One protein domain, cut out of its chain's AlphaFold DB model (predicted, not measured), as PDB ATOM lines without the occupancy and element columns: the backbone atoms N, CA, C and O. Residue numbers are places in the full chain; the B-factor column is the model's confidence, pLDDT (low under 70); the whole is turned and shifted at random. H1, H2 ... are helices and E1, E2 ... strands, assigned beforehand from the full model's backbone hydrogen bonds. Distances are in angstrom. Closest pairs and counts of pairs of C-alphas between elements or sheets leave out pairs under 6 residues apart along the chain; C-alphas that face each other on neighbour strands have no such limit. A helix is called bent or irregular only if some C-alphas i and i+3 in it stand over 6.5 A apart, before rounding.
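AT A GLANCE: This is residues 54 to 180 of the 198 residues of the protein "Endo-b1,4-mannanase 5C" of Klebsiella pneumoniae (UniProt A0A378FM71). Two helices, H1 and H2, lie side by side at one end with the small parallel sheet of E3 and E4 beside them, while long loops lead from these strands to the other end, where the short helix H3 lies. The hairpin of E1, sharply bent, and E2 makes a separate side of the model. The printed part has 127 residues in the order E1, E2, H1, E3, H2, E4, H3; the class is mixed, helices and strands, with 56 residues in named elements, under half. It is compact, with a radius of gyration of the C-alphas of 15.3 A and spans of 45 by 32 by 24 A.

IN THESE COORDINATES: E1, residues 60 to 67, begins at C-alpha 60 (-26.251, -43.406, 29.696), bends by 94 degrees at residue 64 and is 13.8 A long. E2 is residues 77 to 80, 10.0 A. H1, residues 84 to 96, is 18.1 A; E3 is residues 101 to 103, 7.0 A. H2, residues 137 to 153, is 24.2 A; E4 is residues 156 to 158, 7.0 A. H3, residues 171 to 178, 10.5 A, ends at C-alpha 178 (-8.581, -46.663, 10.715).

HOW THE PARTS SIT: E1 and E2 form an antiparallel hairpin, with N 60 and O 80 2.9 A apart. H1 and H2 touch, closest at the C-alphas of Gln 88 and Glu 149, 5.9 A, and run the same way at a shallow tilt of 32 degrees, only just short of steep. E3, H2 and E4 form a strand-helix-strand unit, two parallel neighbour strands with a helix between, whose crossover is right-handed; N 102 and O 156 are 2.8 A apart. The closest C-alphas of H2 and E4, Ala 150 and Arg 156, are 6.6 A apart. H3 touches no helix. In H1, H2 and H3 every O i to N i+4 pair is within hydrogen-bond range.

THE WHOLE: The C-alphas farthest apart, Gln 96 and Ala 129, are 47.6 A apart. The printed part has no cut. The links E3 to H2 and E4 to H3 are long. Residues 75 to 76 and 179 to 180 have pLDDT under 70.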
ATOM      1  N   ALA A  54     -24.848 -54.373  33.034       92.88
ATOM      2  CA  ALA A  54     -24.968 -52.955  33.381       92.88
ATOM      3  C   ALA A  54     -24.327 -52.113  32.262       92.88
ATOM      4  O   ALA A  54     -23.256 -51.532  32.457       92.88
ATOM      5  N   PRO A  55     -24.903 -52.130  31.043       92.19
ATOM      6  CA  PRO A  55     -24.254 -51.586  29.856       92.19
ATOM      7  C   PRO A  55     -23.947 -50.091  29.975       92.19
ATOM      8  O   PRO A  55     -22.900 -49.645  29.520       92.19
ATOM      9  N   GLU A  56     -24.823 -49.342  30.636       93.50
ATOM     10  CA  GLU A  56     -24.807 -47.879  30.662       93.50
ATOM     11  C   GLU A  56     -24.007 -47.264  31.816       93.50
ATOM     12  O   GLU A  56     -23.955 -46.042  31.962       93.50
ATOM     13  N   LEU A  57     -23.317 -48.088  32.612       95.81
ATOM     14  CA  LEU A  57     -22.598 -47.644  33.811       95.81
ATOM     15  C   LEU A  57     -21.514 -46.585  33.525       95.81
ATOM     16  O   LEU A  57     -21.109 -45.848  34.418       95.81
ATOM     17  N   HIS A  58     -21.059 -46.473  32.277       96.38
ATOM     18  CA  HIS A  58     -20.081 -45.473  31.841       96.38
ATOM     19  C   HIS A  58     -20.571 -44.563  30.704       96.38
ATOM     20  O   HIS A  58     -19.813 -43.713  30.238       96.38
ATOM     21  N   ARG A  59     -21.825 -44.708  30.255       95.31
ATOM     22  CA  ARG A  59     -22.477 -43.846  29.254       95.31
ATOM     23  C   ARG A  59     -23.964 -44.182  29.216       95.31
ATOM     24  O   ARG A  59     -24.317 -45.294  28.850       95.31
ATOM     25  N   ILE A  60     -24.804 -43.218  29.567       93.62
ATOM     26  CA  ILE A  60     -26.251 -43.406  29.696       93.62
ATOM     27  C   ILE A  60     -26.942 -43.005  28.394       93.62
ATOM     28  O   ILE A  60     -26.610 -41.967  27.811       93.62
ATOM     29  N   GLU A  61     -27.910 -43.807  27.969       90.75
ATOM     30  CA  GLU A  61     -28.875 -43.477  26.924       90.75
ATOM     31  C   GLU A  61     -29.911 -42.503  27.477       90.75
ATOM     32  O   GLU A  61     -30.618 -42.761  28.448       90.75
ATOM     33  N   ASP A  62     -29.975 -41.318  26.877       90.31
ATOM     34  CA  ASP A  62     -30.931 -40.283  27.258       90.31
ATOM     35  C   ASP A  62     -32.251 -40.505  26.508       90.31
ATOM     36  O   ASP A  62     -32.646 -39.723  25.639       90.31
ATOM     37  N   ASP A  63     -32.914 -41.620  26.831       85.69
ATOM     38  CA  ASP A  63     -34.178 -42.039  26.213       85.69
ATOM     39  C   ASP A  63     -35.288 -40.997  26.390       85.69
ATOM     40  O   ASP A  63     -36.138 -40.833  25.513       85.69
ATOM     41  N   ALA A  64     -35.256 -40.239  27.491       87.38
ATOM     42  CA  ALA A  64     -36.213 -39.168  27.765       87.38
ATOM     43  C   ALA A  64     -36.159 -38.051  26.710       87.38
ATOM     44  O   ALA A  64     -37.173 -37.415  26.417       87.38
ATOM     45  N   ARG A  65     -34.985 -37.818  26.116       88.06
ATOM     46  CA  ARG A  65     -34.799 -36.838  25.043       88.06
ATOM     47  C   ARG A  65     -35.188 -37.386  23.666       88.06
ATOM     48  O   ARG A  65     -35.435 -36.600  22.747       88.06
ATOM     49  N   GLY A  66     -35.272 -38.707  23.532       84.81
ATOM     50  CA  GLY A  66     -35.653 -39.399  22.306       84.81
ATOM     51  C   GLY A  66     -34.593 -39.340  21.196       84.81
ATOM     52  O   GLY A  66     -33.442 -38.951  21.424       84.81
ATOM     53  N   PRO A  67     -34.959 -39.724  19.961       88.19
ATOM     54  CA  PRO A  67     -33.999 -39.852  18.875       88.19
ATOM     55  C   PRO A  67     -33.525 -38.488  18.360       88.19
ATOM     56  O   PRO A  67     -34.284 -37.522  18.233       88.19
ATOM     57  N   CYS A  68     -32.255 -38.420  17.968       87.88
ATOM     58  CA  CYS A  68     -31.703 -37.244  17.309       87.88
ATOM     59  C   CYS A  68     -32.259 -37.094  15.888       87.88
ATOM     60  O   CYS A  68     -32.026 -37.939  15.025       87.88
ATOM     61  N   ARG A  69     -32.898 -35.954  15.604       88.31
ATOM     62  CA  ARG A  69     -33.475 -35.650  14.279       88.31
ATOM     63  C   ARG A  69     -32.451 -35.563  13.144       88.31
ATOM     64  O   ARG A  69     -32.814 -35.760  11.993       88.31
ATOM     65  N   ALA A  70     -31.196 -35.247  13.459       89.38
ATOM     66  CA  ALA A  70     -30.119 -35.175  12.471       89.38
ATOM     67  C   ALA A  70     -29.563 -36.558  12.087       89.38
ATOM     68  O   ALA A  70     -28.761 -36.650  11.163       89.38
ATOM     69  N   ASP A  71     -29.960 -37.621  12.794       87.31
ATOM     70  CA  ASP A  71     -29.510 -38.983  12.533       87.31
ATOM     71  C   ASP A  71     -30.562 -39.744  11.702       87.31
ATOM     72  O   ASP A  71     -31.600 -40.144  12.238       87.31
ATOM     73  N   PRO A  72     -30.319 -39.992  10.400       84.75
ATOM     74  CA  PRO A  72     -31.310 -40.582   9.496       84.75
ATOM     75  C   PRO A  72     -31.647 -42.040   9.832       84.75
ATOM     76  O   PRO A  72     -32.571 -42.613   9.261       84.75
ATOM     77  N   ARG A  73     -30.899 -42.666  10.746       81.88
ATOM     78  CA  ARG A  73     -31.104 -44.060  11.146       81.88
ATOM     79  C   ARG A  73     -32.332 -44.252  12.036       81.88
ATOM     80  O   ARG A  73     -32.784 -45.380  12.185       81.88
ATOM     81  N   GLY A  74     -32.850 -43.184  12.645       73.56
ATOM     82  CA  GLY A  74     -34.089 -43.209  13.433       73.56
ATOM     83  C   GLY A  74     -33.997 -43.864  14.820       73.56
ATOM     84  O   GLY A  74     -34.909 -43.685  15.616       73.56
ATOM     85  N   TRP A  75     -32.904 -44.564  15.143       69.12
ATOM     86  CA  TRP A  75     -32.665 -45.199  16.454       69.12
ATOM     87  C   TRP A  75     -31.534 -44.548  17.267       69.12
ATOM     88  O   TRP A  75     -31.167 -45.031  18.332       69.12
ATOM     89  N   GLY A  76     -30.941 -43.458  16.777       65.69
ATOM     90  CA  GLY A  76     -29.846 -42.791  17.472       65.69
ATOM     91  C   GLY A  76     -30.347 -41.951  18.649       65.69
ATOM     92  O   GLY A  76     -30.694 -40.783  18.455       65.69
ATOM     93  N   GLN A  77     -30.316 -42.499  19.861       79.25
ATOM     94  CA  GLN A  77     -30.629 -41.742  21.077       79.25
ATOM     95  C   GLN A  77     -29.580 -40.663  21.365       79.25
ATOM     96  O   GLN A  77     -28.460 -40.682  20.833       79.25
ATOM     97  N   TYR A  78     -29.942 -39.679  22.182       89.19
ATOM     98  CA  TYR A  78     -28.943 -38.851  22.852       89.19
ATOM     99  C   TYR A  78     -28.244 -39.664  23.941       89.19
ATOM    100  O   TYR A  78     -28.736 -40.695  24.386       89.19
ATOM    101  N   PHE A  79     -27.063 -39.207  24.347       91.75
ATOM    102  CA  PHE A  79     -26.301 -39.851  25.407       91.75
ATOM    103  C   PHE A  79     -25.780 -38.803  26.371       91.75
ATOM    104  O   PHE A  79     -25.448 -37.686  25.960       91.75
ATOM    105  N   LYS A  80     -25.651 -39.196  27.631       93.44
ATOM    106  CA  LYS A  80     -25.022 -38.395  28.675       93.44
ATOM    107  C   LYS A  80     -23.982 -39.221  29.416       93.44
ATOM    108  O   LYS A  80     -24.057 -40.448  29.483       93.44
ATOM    109  N   TRP A  81     -23.002 -38.534  29.984       96.19
ATOM    110  CA  TRP A  81     -22.076 -39.169  30.907       96.19
ATOM    111  C   TRP A  81     -22.742 -39.302  32.274       96.19
ATOM    112  O   TRP A  81     -23.313 -38.311  32.739       96.19
ATOM    113  N   PRO A  82     -22.680 -40.478  32.913       96.88
ATOM    114  CA  PRO A  82     -23.069 -40.590  34.307       96.88
ATOM    115  C   PRO A  82     -22.167 -39.705  35.175       96.88
ATOM    116  O   PRO A  82     -20.970 -39.545  34.923       96.88
ATOM    117  N   THR A  83     -22.753 -39.134  36.213       96.81
ATOM    118  CA  THR A  83     -22.028 -38.476  37.297       96.81
ATOM    119  C   THR A  83     -21.352 -39.514  38.193       96.81
ATOM    120  O   THR A  83     -21.770 -40.673  38.259       96.81
ATOM    121  N   ALA A  84     -20.331 -39.091  38.946       96.44
ATOM    122  CA  ALA A  84     -19.668 -39.966  39.912       96.44
ATOM    123  C   ALA A  84     -20.649 -40.522  40.960       96.44
ATOM    124  O   ALA A  84     -20.570 -41.696  41.309       96.44
ATOM    125  N   GLN A  85     -21.625 -39.713  41.394       97.88
ATOM    126  CA  GLN A  85     -22.653 -40.146  42.342       97.88
ATOM    127  C   GLN A  85     -23.610 -41.181  41.737       97.88
ATOM    128  O   GLN A  85     -23.982 -42.135  42.417       97.88
ATOM    129  N   GLU A  86     -24.007 -41.021  40.468       97.62
ATOM    130  CA  GLU A  86     -24.822 -42.022  39.767       97.62
ATOM    131  C   GLU A  86     -24.072 -43.358  39.660       97.62
ATOM    132  O   GLU A  86     -24.651 -44.400  39.961       97.62
ATOM    133  N   GLN A  87     -22.778 -43.334  39.313       98.00
ATOM    134  CA  GLN A  87     -21.952 -44.547  39.266       98.00
ATOM    135  C   GLN A  87     -21.803 -45.188  40.646       98.00
ATOM    136  O   GLN A  87     -22.043 -46.388  40.781       98.00
ATOM    137  N   GLN A  88     -21.473 -44.395  41.669       98.12
ATOM    138  CA  GLN A  88     -21.344 -44.873  43.043       98.12
ATOM    139  C   GLN A  88     -22.635 -45.561  43.502       98.12
ATOM    140  O   GLN A  88     -22.583 -46.700  43.960       98.12
ATOM    141  N   ASN A  89     -23.782 -44.890  43.356       98.12
ATOM    142  CA  ASN A  89     -25.077 -45.397  43.811       98.12
ATOM    143  C   ASN A  89     -25.488 -46.669  43.065       98.12
ATOM    144  O   ASN A  89     -25.989 -47.613  43.675       98.12
ATOM    145  N   TRP A  90     -25.277 -46.710  41.748       96.38
ATOM    146  CA  TRP A  90     -25.609 -47.886  40.951       96.38
ATOM    147  C   TRP A  90     -24.737 -49.081  41.350       96.38
ATOM    148  O   TRP A  90     -25.254 -50.172  41.600       96.38
ATOM    149  N   ILE A  91     -23.423 -48.881  41.487       97.38
ATOM    150  CA  ILE A  91     -22.497 -49.929  41.940       97.38
ATOM    151  C   ILE A  91     -22.885 -50.427  43.332       97.38
ATOM    152  O   ILE A  91     -22.975 -51.640  43.537       97.38
ATOM    153  N   GLN A  92     -23.224 -49.518  44.244       97.31
ATOM    154  CA  GLN A  92     -23.649 -49.865  45.595       97.31
ATOM    155  C   GLN A  92     -24.893 -50.752  45.581       97.31
ATOM    156  O   GLN A  92     -24.927 -51.774  46.267       97.31
ATOM    157  N   ALA A  93     -25.892 -50.410  44.767       96.19
ATOM    158  CA  ALA A  93     -27.105 -51.208  44.622       96.19
ATOM    159  C   ALA A  93     -26.810 -52.617  44.068       96.19
ATOM    160  O   ALA A  93     -27.366 -53.612  44.542       96.19
ATOM    161  N   MET A  94     -25.892 -52.739  43.103       95.50
ATOM    162  CA  MET A  94     -25.480 -54.044  42.571       95.50
ATOM    163  C   MET A  94     -24.781 -54.895  43.638       95.50
ATOM    164  O   MET A  94     -25.121 -56.063  43.825       95.50
ATOM    165  N   VAL A  95     -23.849 -54.313  44.392       95.50
ATOM    166  CA  VAL A  95     -23.141 -55.031  45.462       95.50
ATOM    167  C   VAL A  95     -24.098 -55.437  46.588       95.50
ATOM    168  O   VAL A  95     -24.047 -56.575  47.052       95.50
ATOM    169  N   GLN A  96     -25.026 -54.561  46.988       95.56
ATOM    170  CA  GLN A  96     -26.027 -54.852  48.027       95.56
ATOM    171  C   GLN A  96     -26.972 -55.997  47.652       95.56
ATOM    172  O   GLN A  96     -27.427 -56.731  48.527       95.56
ATOM    173  N   THR A  97     -27.237 -56.190  46.360       93.88
ATOM    174  CA  THR A  97     -28.024 -57.329  45.858       93.88
ATOM    175  C   THR A  97     -27.191 -58.603  45.671       93.88
ATOM    176  O   THR A  97     -27.715 -59.636  45.258       93.88
ATOM    177  N   GLY A  98     -25.901 -58.568  46.022       94.19
ATOM    178  CA  GLY A  98     -24.998 -59.717  46.014       94.19
ATOM    179  C   GLY A  98     -24.239 -59.927  44.702       94.19
ATOM    180  O   GLY A  98     -23.603 -60.975  44.538       94.19
ATOM    181  N   ALA A  99     -24.274 -58.967  43.771       95.50
ATOM    182  CA  ALA A  99     -23.471 -59.044  42.556       95.50
ATOM    183  C   ALA A  99     -21.975 -58.988  42.902       95.50
ATOM    184  O   ALA A  99     -21.514 -58.116  43.634       95.50
ATOM    185  N   LYS A 100     -21.205 -59.932  42.353       95.38
ATOM    186  CA  LYS A 100     -19.746 -60.024  42.561       95.38
ATOM    187  C   LYS A 100     -18.938 -59.623  41.339       95.38
ATOM    188  O   LYS A 100     -17.786 -59.216  41.465       95.38
ATOM    189  N   ALA A 101     -19.521 -59.782  40.155       96.06
ATOM    190  CA  ALA A 101     -18.928 -59.327  38.916       96.06
ATOM    191  C   ALA A 101     -20.012 -58.827  37.972       96.06
ATOM    192  O   ALA A 101     -21.079 -59.439  37.891       96.06
ATOM    193  N   GLN A 102     -19.708 -57.763  37.230       96.19
ATOM    194  CA  GLN A 102     -20.633 -57.206  36.263       96.19
ATOM    195  C   GLN A 102     -19.986 -56.896  34.920       96.19
ATOM    196  O   GLN A 102     -18.893 -56.340  34.835       96.19
ATOM    197  N   ARG A 103     -20.692 -57.254  33.847       96.75
ATOM    198  CA  ARG A 103     -20.333 -56.843  32.491       96.75
ATOM    199  C   ARG A 103     -20.957 -55.493  32.165       96.75
ATOM    200  O   ARG A 103     -22.181 -55.353  32.224       96.75
ATOM    201  N   VAL A 104     -20.104 -54.562  31.756       96.56
ATOM    202  CA  VAL A 104     -20.488 -53.268  31.180       96.56
ATOM    203  C   VAL A 104     -20.467 -53.352  29.656       96.56
ATOM    204  O   VAL A 104     -20.200 -54.420  29.085       96.56
ATOM    205  N   TYR A 105     -20.815 -52.266  28.974       95.50
ATOM    206  CA  TYR A 105     -20.755 -52.253  27.522       95.50
ATOM    207  C   TYR A 105     -19.383 -51.814  27.008       95.50
ATOM    208  O   TYR A 105     -18.405 -51.769  27.746       95.50
ATOM    209  N   VAL A 106     -19.277 -51.651  25.695       96.44
ATOM    210  CA  VAL A 106     -18.004 -51.408  25.015       96.44
ATOM    211  C   VAL A 106     -17.650 -49.929  24.998       96.44
ATOM    212  O   VAL A 106     -18.502 -49.068  25.211       96.44
ATOM    213  N   LEU A 107     -16.411 -49.602  24.641       96.69
ATOM    214  CA  LEU A 107     -16.048 -48.221  24.356       96.69
ATOM    215  C   LEU A 107     -16.755 -47.763  23.074       96.69
ATOM    216  O   LEU A 107     -16.531 -48.294  21.985       96.69
ATOM    217  N   SER A 108     -17.618 -46.757  23.203       94.88
ATOM    218  CA  SER A 108     -18.349 -46.200  22.062       94.88
ATOM    219  C   SER A 108     -17.397 -45.554  21.048       94.88
ATOM    220  O   SER A 108     -16.514 -44.787  21.448       94.88
ATOM    221  N   VAL A 109     -17.626 -45.762  19.753       94.31
ATOM    222  CA  VAL A 109     -16.791 -45.207  18.671       94.31
ATOM    223  C   VAL A 109     -17.522 -44.083  17.946       94.31
ATOM    224  O   VAL A 109     -18.694 -44.232  17.611       94.31
ATOM    225  N   GLN A 110     -16.819 -42.984  17.670       92.56
ATOM    226  CA  GLN A 110     -17.367 -41.821  16.977       92.56
ATOM    227  C   GLN A 110     -17.949 -42.190  15.608       92.56
ATOM    228  O   GLN A 110     -17.349 -42.928  14.819       92.56
ATOM    229  N   GLN A 111     -19.110 -41.615  15.317       87.81
ATOM    230  CA  GLN A 111     -19.867 -41.760  14.084       87.81
ATOM    231  C   GLN A 111     -20.132 -40.396  13.439       87.81
ATOM    232  O   GLN A 111     -19.980 -39.342  14.054       87.81
ATOM    233  N   GLU A 112     -20.545 -40.427  12.173       87.44
ATOM    234  CA  GLU A 112     -20.748 -39.245  11.326       87.44
ATOM    235  C   GLU A 112     -21.697 -38.205  11.946       87.44
ATOM    236  O   GLU A 112     -21.373 -37.019  11.993       87.44
ATOM    237  N   PHE A 113     -22.829 -38.654  12.495       89.56
ATOM    238  CA  PHE A 113     -23.871 -37.775  13.036       89.56
ATOM    239  C   PHE A 113     -23.644 -37.359  14.492       89.56
ATOM    240  O   PHE A 113     -24.383 -36.521  15.003       89.56
ATOM    241  N   ASP A 114     -22.621 -37.890  15.173       91.06
ATOM    242  CA  ASP A 114     -22.434 -37.638  16.604       91.06
ATOM    243  C   ASP A 114     -22.212 -36.152  16.893       91.06
ATOM    244  O   ASP A 114     -22.813 -35.616  17.820       91.06
ATOM    245  N   LYS A 115     -21.459 -35.443  16.042       91.00
ATOM    246  CA  LYS A 115     -21.260 -33.993  16.186       91.00
ATOM    247  C   LYS A 115     -22.569 -33.211  16.032       91.00
ATOM    248  O   LYS A 115     -22.845 -32.334  16.843       91.00
ATOM    249  N   ALA A 116     -23.377 -33.536  15.021       91.56
ATOM    250  CA  ALA A 116     -24.667 -32.879  14.783       91.56
ATOM    251  C   ALA A 116     -25.677 -33.166  15.907       91.56
ATOM    252  O   ALA A 116     -26.508 -32.324  16.235       91.56
ATOM    253  N   CYS A 117     -25.566 -34.339  16.528       90.69
ATOM    254  CA  CYS A 117     -26.383 -34.758  17.659       90.69
ATOM    255  C   CYS A 117     -25.784 -34.385  19.026       90.69
ATOM    256  O   CYS A 117     -26.364 -34.741  20.047       90.69
ATOM    257  N   GLY A 118     -24.634 -33.701  19.079       91.06
ATOM    258  CA  GLY A 118     -23.956 -33.361  20.335       91.06
ATOM    259  C   GLY A 118     -23.587 -34.578  21.192       91.06
ATOM    260  O   GLY A 118     -23.565 -34.480  22.415       91.06
ATOM    261  N   ARG A 119     -23.345 -35.737  20.570       91.31
ATOM    262  CA  ARG A 119     -22.971 -36.975  21.256       91.31
ATOM    263  C   ARG A 119     -21.466 -37.034  21.424       91.31
ATOM    264  O   ARG A 119     -20.710 -36.909  20.463       91.31
ATOM    265  N   GLU A 120     -21.044 -37.310  22.645       93.75
ATOM    266  CA  GLU A 120     -19.660 -37.643  22.934       93.75
ATOM    267  C   GLU A 120     -19.476 -39.172  22.950       93.75
ATOM    268  O   GLU A 120     -20.382 -39.941  23.306       93.75
ATOM    269  N   THR A 121     -18.291 -39.617  22.535       95.38
ATOM    270  CA  THR A 121     -17.889 -41.026  22.496       95.38
ATOM    271  C   THR A 121     -16.512 -41.211  23.126       95.38
ATOM    272  O   THR A 121     -15.723 -40.271  23.171       95.38
ATOM    273  N   HIS A 122     -16.222 -42.424  23.599       97.38
ATOM    274  CA  HIS A 122     -14.924 -42.814  24.158       97.38
ATOM    275  C   HIS A 122     -13.797 -42.771  23.123       97.38
ATOM    276  O   HIS A 122     -12.719 -42.254  23.400       97.38
ATOM    277  N   ILE A 123     -14.048 -43.305  21.928       96.25
ATOM    278  CA  ILE A 123     -13.075 -43.353  20.839       96.25
ATOM    279  C   ILE A 123     -13.483 -42.323  19.793       96.25
ATOM    280  O   ILE A 123     -14.593 -42.367  19.260       96.25
ATOM    281  N   LEU A 124     -12.575 -41.399  19.506       94.31
ATOM    282  CA  LEU A 124     -12.702 -40.359  18.498       94.31
ATOM    283  C   LEU A 124     -12.001 -40.782  17.210       94.31
ATOM    284  O   LEU A 124     -11.025 -41.539  17.217       94.31
ATOM    285  N   ALA A 125     -12.479 -40.240  16.096       90.75
ATOM    286  CA  ALA A 125     -11.804 -40.373  14.821       90.75
ATOM    287  C   ALA A 125     -10.375 -39.785  14.893       90.75
ATOM    288  O   ALA A 125     -10.114 -38.859  15.678       90.75
ATOM    289  N   PRO A 126      -9.451 -40.305  14.069       90.31
ATOM    290  CA  PRO A 126      -8.144 -39.689  13.873       90.31
ATOM    291  C   PRO A 126      -8.247 -38.213  13.462       90.31
ATOM    292  O   PRO A 126      -9.166 -37.831  12.737       90.31
ATOM    293  N   GLU A 127      -7.277 -37.390  13.873       88.06
ATOM    294  CA  GLU A 127      -7.148 -36.002  13.384       88.06
ATOM    295  C   GLU A 127      -6.732 -35.944  11.912       88.06
ATOM    296  O   GLU A 127      -7.168 -35.071  11.164       88.06
ATOM    297  N   THR A 128      -5.900 -36.894  11.489       85.12
ATOM    298  CA  THR A 128      -5.376 -37.002  10.127       85.12
ATOM    299  C   THR A 128      -5.813 -38.317   9.496       85.12
ATOM    300  O   THR A 128      -6.106 -39.288  10.190       85.12
ATOM    301  N   ALA A 129      -5.848 -38.382   8.162       79.25
ATOM    302  CA  ALA A 129      -6.311 -39.573   7.445       79.25
ATOM    303  C   ALA A 129      -5.481 -40.844   7.734       79.25
ATOM    304  O   ALA A 129      -6.030 -41.943   7.655       79.25
ATOM    305  N   ASP A 130      -4.202 -40.683   8.086       79.19
ATOM    306  CA  ASP A 130      -3.271 -41.771   8.421       79.19
ATOM    307  C   ASP A 130      -3.052 -41.937   9.936       79.19
ATOM    308  O   ASP A 130      -2.240 -42.758  10.370       79.19
ATOM    309  N   GLY A 131      -3.758 -41.146  10.747       83.19
ATOM    310  CA  GLY A 131      -3.634 -41.148  12.197       83.19
ATOM    311  C   GLY A 131      -4.346 -42.323  12.869       83.19
ATOM    312  O   GLY A 131      -5.187 -43.010  12.286       83.19
ATOM    313  N   MET A 132      -4.031 -42.528  14.147       87.88
ATOM    314  CA  MET A 132      -4.730 -43.494  14.995       87.88
ATOM    315  C   MET A 132      -5.994 -42.877  15.611       87.88
ATOM    316  O   MET A 132      -6.046 -41.658  15.811       87.88
ATOM    317  N   PRO A 133      -7.017 -43.693  15.935       91.19
ATOM    318  CA  PRO A 133      -8.135 -43.247  16.750       91.19
ATOM    319  C   PRO A 133      -7.625 -42.676  18.069       91.19
ATOM    320  O   PRO A 133      -6.640 -43.161  18.627       91.19
ATOM    321  N   ARG A 134      -8.305 -41.647  18.560       94.44
ATOM    322  CA  ARG A 134      -7.913 -40.947  19.786       94.44
ATOM    323  C   ARG A 134      -8.884 -41.293  20.900       94.44
ATOM    324  O   ARG A 134     -10.055 -41.552  20.636       94.44
ATOM    325  N   LEU A 135      -8.418 -41.262  22.139       96.38
ATOM    326  CA  LEU A 135      -9.301 -41.386  23.291       96.38
ATOM    327  C   LEU A 135      -9.859 -40.014  23.664       96.38
ATOM    328  O   LEU A 135      -9.143 -39.012  23.664       96.38
ATOM    329  N   ASN A 136     -11.151 -39.967  23.964       97.44
ATOM    330  CA  ASN A 136     -11.784 -38.797  24.544       97.44
ATOM    331  C   ASN A 136     -11.483 -38.767  26.044       97.44
ATOM    332  O   ASN A 136     -12.113 -39.487  26.813       97.44
ATOM    333  N   GLU A 137     -10.548 -37.912  26.452       97.88
ATOM    334  CA  GLU A 137     -10.106 -37.773  27.846       97.88
ATOM    335  C   GLU A 137     -11.270 -37.592  28.833       97.88
ATOM    336  O   GLU A 137     -11.293 -38.207  29.896       97.88
ATOM    337  N   LYS A 138     -12.284 -36.796  28.472       97.31
ATOM    338  CA  LYS A 138     -13.457 -36.590  29.330       97.31
ATOM    339  C   LYS A 138     -14.236 -37.891  29.534       97.31
ATOM    340  O   LYS A 138     -14.624 -38.192  30.658       97.31
ATOM    341  N   ALA A 139     -14.442 -38.659  28.466       97.44
ATOM    342  CA  ALA A 139     -15.119 -39.952  28.536       97.44
ATOM    343  C   ALA A 139     -14.285 -40.990  29.303       97.44
ATOM    344  O   ALA A 139     -14.831 -41.757  30.091       97.44
ATOM    345  N   MET A 140     -12.962 -40.991  29.114       98.06
ATOM    346  CA  MET A 140     -12.070 -41.916  29.814       98.06
ATOM    347  C   MET A 140     -12.047 -41.658  31.318       98.06
ATOM    348  O   MET A 140     -12.130 -42.612  32.071       98.06
ATOM    349  N   ARG A 141     -12.093 -40.402  31.778       98.12
ATOM    350  CA  ARG A 141     -12.213 -40.112  33.219       98.12
ATOM    351  C   ARG A 141     -13.503 -40.645  33.842       98.12
ATOM    352  O   ARG A 141     -13.496 -41.080  34.987       98.12
ATOM    353  N   VAL A 142     -14.610 -40.622  33.099       98.12
ATOM    354  CA  VAL A 142     -15.886 -41.211  33.544       98.12
ATOM    355  C   VAL A 142     -15.786 -42.739  33.607       98.12
ATOM    356  O   VAL A 142     -16.323 -43.365  34.520       98.12
ATOM    357  N   TYR A 143     -15.072 -43.342  32.657       98.12
ATOM    358  CA  TYR A 143     -14.779 -44.773  32.648       98.12
ATOM    359  C   TYR A 143     -13.845 -45.182  33.800       98.12
ATOM    360  O   TYR A 143     -14.088 -46.185  34.465       98.12
ATOM    361  N   ASP A 144     -12.828 -44.375  34.092       97.88
ATOM    362  CA  ASP A 144     -11.897 -44.588  35.199       97.88
ATOM    363  C   ASP A 144     -12.609 -44.459  36.550       97.88
ATOM    364  O   ASP A 144     -12.392 -45.285  37.434       97.88
ATOM    365  N   ASN A 145     -13.522 -43.488  36.699       97.94
ATOM    366  CA  ASN A 145     -14.335 -43.351  37.910       97.94
ATOM    367  C   ASN A 145     -15.198 -44.596  38.161       97.94
ATOM    368  O   ASN A 145     -15.267 -45.068  39.291       97.94
ATOM    369  N   MET A 146     -15.795 -45.179  37.114       98.12
ATOM    370  CA  MET A 146     -16.522 -46.447  37.232       98.12
ATOM    371  C   MET A 146     -15.619 -47.570  37.756       98.12
ATOM    372  O   MET A 146     -16.046 -48.340  38.613       98.12
ATOM    373  N   ILE A 147     -14.391 -47.686  37.238       97.75
ATOM    374  CA  ILE A 147     -13.437 -48.718  37.670       97.75
ATOM    375  C   ILE A 147     -13.030 -48.495  39.130       97.75
ATOM    376  O   ILE A 147     -13.027 -49.447  39.908       97.75
ATOM    377  N   ALA A 148     -12.725 -47.251  39.504       97.06
ATOM    378  CA  ALA A 148     -12.337 -46.890  40.863       97.06
ATOM    379  C   ALA A 148     -13.468 -47.149  41.873       97.06
ATOM    380  O   ALA A 148     -13.241 -47.758  42.915       97.06
ATOM    381  N   GLU A 149     -14.701 -46.755  41.546       97.31
ATOM    382  CA  GLU A 149     -15.866 -47.017  42.396       97.31
ATOM    383  C   GLU A 149     -16.191 -48.512  42.493       97.31
ATOM    384  O   GLU A 149     -16.574 -48.993  43.558       97.31
ATOM    385  N   ALA A 150     -16.001 -49.275  41.414       97.12
ATOM    386  CA  ALA A 150     -16.196 -50.720  41.441       97.12
ATOM    387  C   ALA A 150     -15.166 -51.414  42.344       97.12
ATOM    388  O   ALA A 150     -15.547 -52.269  43.142       97.12
ATOM    389  N   ASP A 151     -13.892 -51.013  42.273       97.19
ATOM    390  CA  ASP A 151     -12.839 -51.510  43.163       97.19
ATOM    391  C   ASP A 151     -13.171 -51.215  44.631       97.19
ATOM    392  O   ASP A 151     -13.321 -52.146  45.422       97.19
ATOM    393  N   LYS A 152     -13.427 -49.944  44.959       96.25
ATOM    394  CA  LYS A 152     -13.760 -49.473  46.313       96.25
ATOM    395  C   LYS A 152     -14.927 -50.222  46.957       96.25
ATOM    396  O   LYS A 152     -14.985 -50.369  48.176       96.25
ATOM    397  N   GLN A 153     -15.892 -50.654  46.150       96.75
ATOM    398  CA  GLN A 153     -17.111 -51.307  46.622       96.75
ATOM    399  C   GLN A 153     -17.069 -52.837  46.483       96.75
ATOM    400  O   GLN A 153     -18.019 -53.513  46.875       96.75
ATOM    401  N   GLY A 154     -15.981 -53.405  45.956       95.62
ATOM    402  CA  GLY A 154     -15.805 -54.852  45.830       95.62
ATOM    403  C   GLY A 154     -16.546 -55.490  44.649       95.62
ATOM    404  O   GLY A 154     -16.798 -56.697  44.666       95.62
ATOM    405  N   LEU A 155     -16.869 -54.722  43.604       96.62
ATOM    406  CA  LEU A 155     -17.460 -55.223  42.362       96.62
ATOM    407  C   LEU A 155     -16.378 -55.486  41.302       96.62
ATOM    408  O   LEU A 155     -15.684 -54.578  40.853       96.62
ATOM    409  N   ARG A 156     -16.245 -56.733  40.836       96.75
ATOM    410  CA  ARG A 156     -15.362 -57.051  39.698       96.75
ATOM    411  C   ARG A 156     -16.025 -56.616  38.387       96.75
ATOM    412  O   ARG A 156     -17.232 -56.768  38.220       96.75
ATOM    413  N   LEU A 157     -15.249 -56.153  37.412       96.69
ATOM    414  CA  LEU A 157     -15.786 -55.737  36.113       96.69
ATOM    415  C   LEU A 157     -15.303 -56.636  34.971       96.69
ATOM    416  O   LEU A 157     -14.138 -57.019  34.909       96.69
ATOM    417  N   ILE A 158     -16.207 -56.933  34.036       97.12
ATOM    418  CA  ILE A 158     -15.884 -57.494  32.720       97.12
ATOM    419  C   ILE A 158     -15.983 -56.345  31.718       97.12
ATOM    420  O   ILE A 158     -17.080 -55.847  31.455       97.12
ATOM    421  N   LEU A 159     -14.832 -55.944  31.175       97.06
ATOM    422  CA  LEU A 159     -14.658 -54.747  30.350       97.06
ATOM    423  C   LEU A 159     -14.415 -55.122  28.876       97.06
ATOM    424  O   LEU A 159     -13.271 -55.347  28.477       97.06
ATOM    425  N   PRO A 160     -15.462 -55.250  28.046       95.62
ATOM    426  CA  PRO A 160     -15.279 -55.451  26.614       95.62
ATOM    427  C   PRO A 160     -14.866 -54.129  25.946       95.62
ATOM    428  O   PRO A 160     -15.370 -53.070  26.296       95.62
ATOM    429  N   PHE A 161     -13.978 -54.165  24.950       93.25
ATOM    430  CA  PHE A 161     -13.484 -52.921  24.337       93.25
ATOM    431  C   PHE A 161     -14.275 -52.468  23.115       93.25
ATOM    432  O   PHE A 161     -14.505 -51.276  22.960       93.25
ATOM    433  N   ILE A 162     -14.688 -53.396  22.249       93.12
ATOM    434  CA  ILE A 162     -15.342 -53.094  20.972       93.12
ATOM    435  C   ILE A 162     -16.486 -54.075  20.744       93.12
ATOM    436  O   ILE A 162     -16.345 -55.267  21.018       93.12
ATOM    437  N   ASP A 163     -17.606 -53.572  20.229       90.00
ATOM    438  CA  ASP A 163     -18.752 -54.407  19.878       90.00
ATOM    439  C   ASP A 163     -18.621 -54.951  18.453       90.00
ATOM    440  O   ASP A 163     -18.037 -54.328  17.567       90.00
ATOM    441  N   HIS A 164     -19.196 -56.121  18.223       88.44
ATOM    442  CA  HIS A 164     -19.450 -56.632  16.890       88.44
ATOM    443  C   HIS A 164     -20.534 -55.811  16.168       88.44
ATOM    444  O   HIS A 164     -20.420 -55.560  14.965       88.44
ATOM    445  N   TRP A 165     -21.561 -55.375  16.907       86.38
ATOM    446  CA  TRP A 165     -22.742 -54.686  16.380       86.38
ATOM    447  C   TRP A 165     -22.564 -53.160  16.310       86.38
ATOM    448  O   TRP A 165     -21.448 -52.647  16.338       86.38
ATOM    449  N   TRP A 166     -23.656 -52.418  16.090       81.50
ATOM    450  CA  TRP A 166     -23.615 -50.994  15.722       81.50
ATOM    451  C   TRP A 166     -24.162 -50.023  16.773       81.50
ATOM    452  O   TRP A 166     -24.117 -48.817  16.527       81.50
ATOM    453  N   TRP A 167     -24.681 -50.509  17.905       82.38
ATOM    454  CA  TRP A 167     -25.455 -49.701  18.855       82.38
ATOM    455  C   TRP A 167     -24.645 -48.520  19.413       82.38
ATOM    456  O   TRP A 167     -24.993 -47.363  19.187       82.38
ATOM    457  N   TRP A 168     -23.475 -48.781  20.007       86.38
ATOM    458  CA  TRP A 168     -22.491 -47.745  20.370       86.38
ATOM    459  C   TRP A 168     -21.378 -47.616  19.330       86.38
ATOM    460  O   TRP A 168     -20.221 -47.337  19.654       86.38
ATOM    461  N   ALA A 169     -21.740 -47.845  18.064       84.00
ATOM    462  CA  ALA A 169     -20.820 -48.295  17.032       84.00
ATOM    463  C   ALA A 169     -20.134 -49.623  17.412       84.00
ATOM    464  O   ALA A 169     -20.501 -50.289  18.373       84.00
ATOM    465  N   GLY A 170     -19.166 -50.047  16.606       82.12
ATOM    466  CA  GLY A 170     -18.457 -51.300  16.821       82.12
ATOM    467  C   GLY A 170     -17.317 -51.474  15.836       82.12
ATOM    468  O   GLY A 170     -16.857 -50.509  15.214       82.12
ATOM    469  N   ALA A 171     -16.887 -52.718  15.654       80.94
ATOM    470  CA  ALA A 171     -15.730 -53.102  14.857       80.94
ATOM    471  C   ALA A 171     -15.778 -52.519  13.441       80.94
ATOM    472  O   ALA A 171     -14.767 -52.040  12.936       80.94
ATOM    473  N   SER A 172     -16.957 -52.476  12.816       80.75
ATOM    474  CA  SER A 172     -17.124 -51.872  11.490       80.75
ATOM    475  C   SER A 172     -16.831 -50.366  11.477       80.75
ATOM    476  O   SER A 172     -16.202 -49.877  10.541       80.75
ATOM    477  N   SER A 173     -17.258 -49.621  12.500       81.62
ATOM    478  CA  SER A 173     -16.991 -48.179  12.607       81.62
ATOM    479  C   SER A 173     -15.535 -47.901  12.954       81.62
ATOM    480  O   SER A 173     -14.924 -47.060  12.301       81.62
ATOM    481  N   LEU A 174     -14.956 -48.660  13.889       82.12
ATOM    482  CA  LEU A 174     -13.534 -48.560  14.215       82.12
ATOM    483  C   LEU A 174     -12.660 -48.895  12.998       82.12
ATOM    484  O   LEU A 174     -11.704 -48.195  12.672       82.12
ATOM    485  N   ARG A 175     -13.023 -49.944  12.253       79.62
ATOM    486  CA  ARG A 175     -12.352 -50.289  11.000       79.62
ATOM    487  C   ARG A 175     -12.457 -49.150   9.996       79.62
ATOM    488  O   ARG A 175     -11.459 -48.832   9.370       79.62
ATOM    489  N   ARG A 176     -13.620 -48.512   9.835       79.12
ATOM    490  CA  ARG A 176     -13.768 -47.349   8.941       79.12
ATOM    491  C   ARG A 176     -12.905 -46.163   9.373       79.12
ATOM    492  O   ARG A 176     -12.343 -45.513   8.498       79.12
ATOM    493  N   SER A 177     -12.770 -45.902  10.675       73.38
ATOM    494  CA  SER A 177     -11.944 -44.794  11.168       73.38
ATOM    495  C   SER A 177     -10.448 -45.027  10.938       73.38
ATOM    496  O   SER A 177      -9.727 -44.067  10.708       73.38
ATOM    497  N   ILE A 178      -9.990 -46.284  10.947       71.94
ATOM    498  CA  ILE A 178      -8.581 -46.663  10.715       71.94
ATOM    499  C   ILE A 178      -8.289 -46.928   9.225       71.94
ATOM    500  O   ILE A 178      -7.197 -46.673   8.723       71.94
ATOM    501  N   MET A 179      -9.254 -47.476   8.482       54.22
ATOM    502  CA  MET A 179      -9.060 -47.981   7.120       54.22
ATOM    503  C   MET A 179      -9.475 -47.004   6.019       54.22
ATOM    504  O   MET A 179      -9.807 -47.439   4.914       54.22
ATOM    505  N   LYS A 180      -9.348 -45.689   6.232       54.56
ATOM    506  CA  LYS A 180      -9.410 -44.747   5.102       54.56
ATOM    507  C   LYS A 180      -8.341 -45.032   4.023       54.56
ATOM    508  O   LYS A 180      -8.475 -44.486   2.934       54.56
TER     509      LYS A 180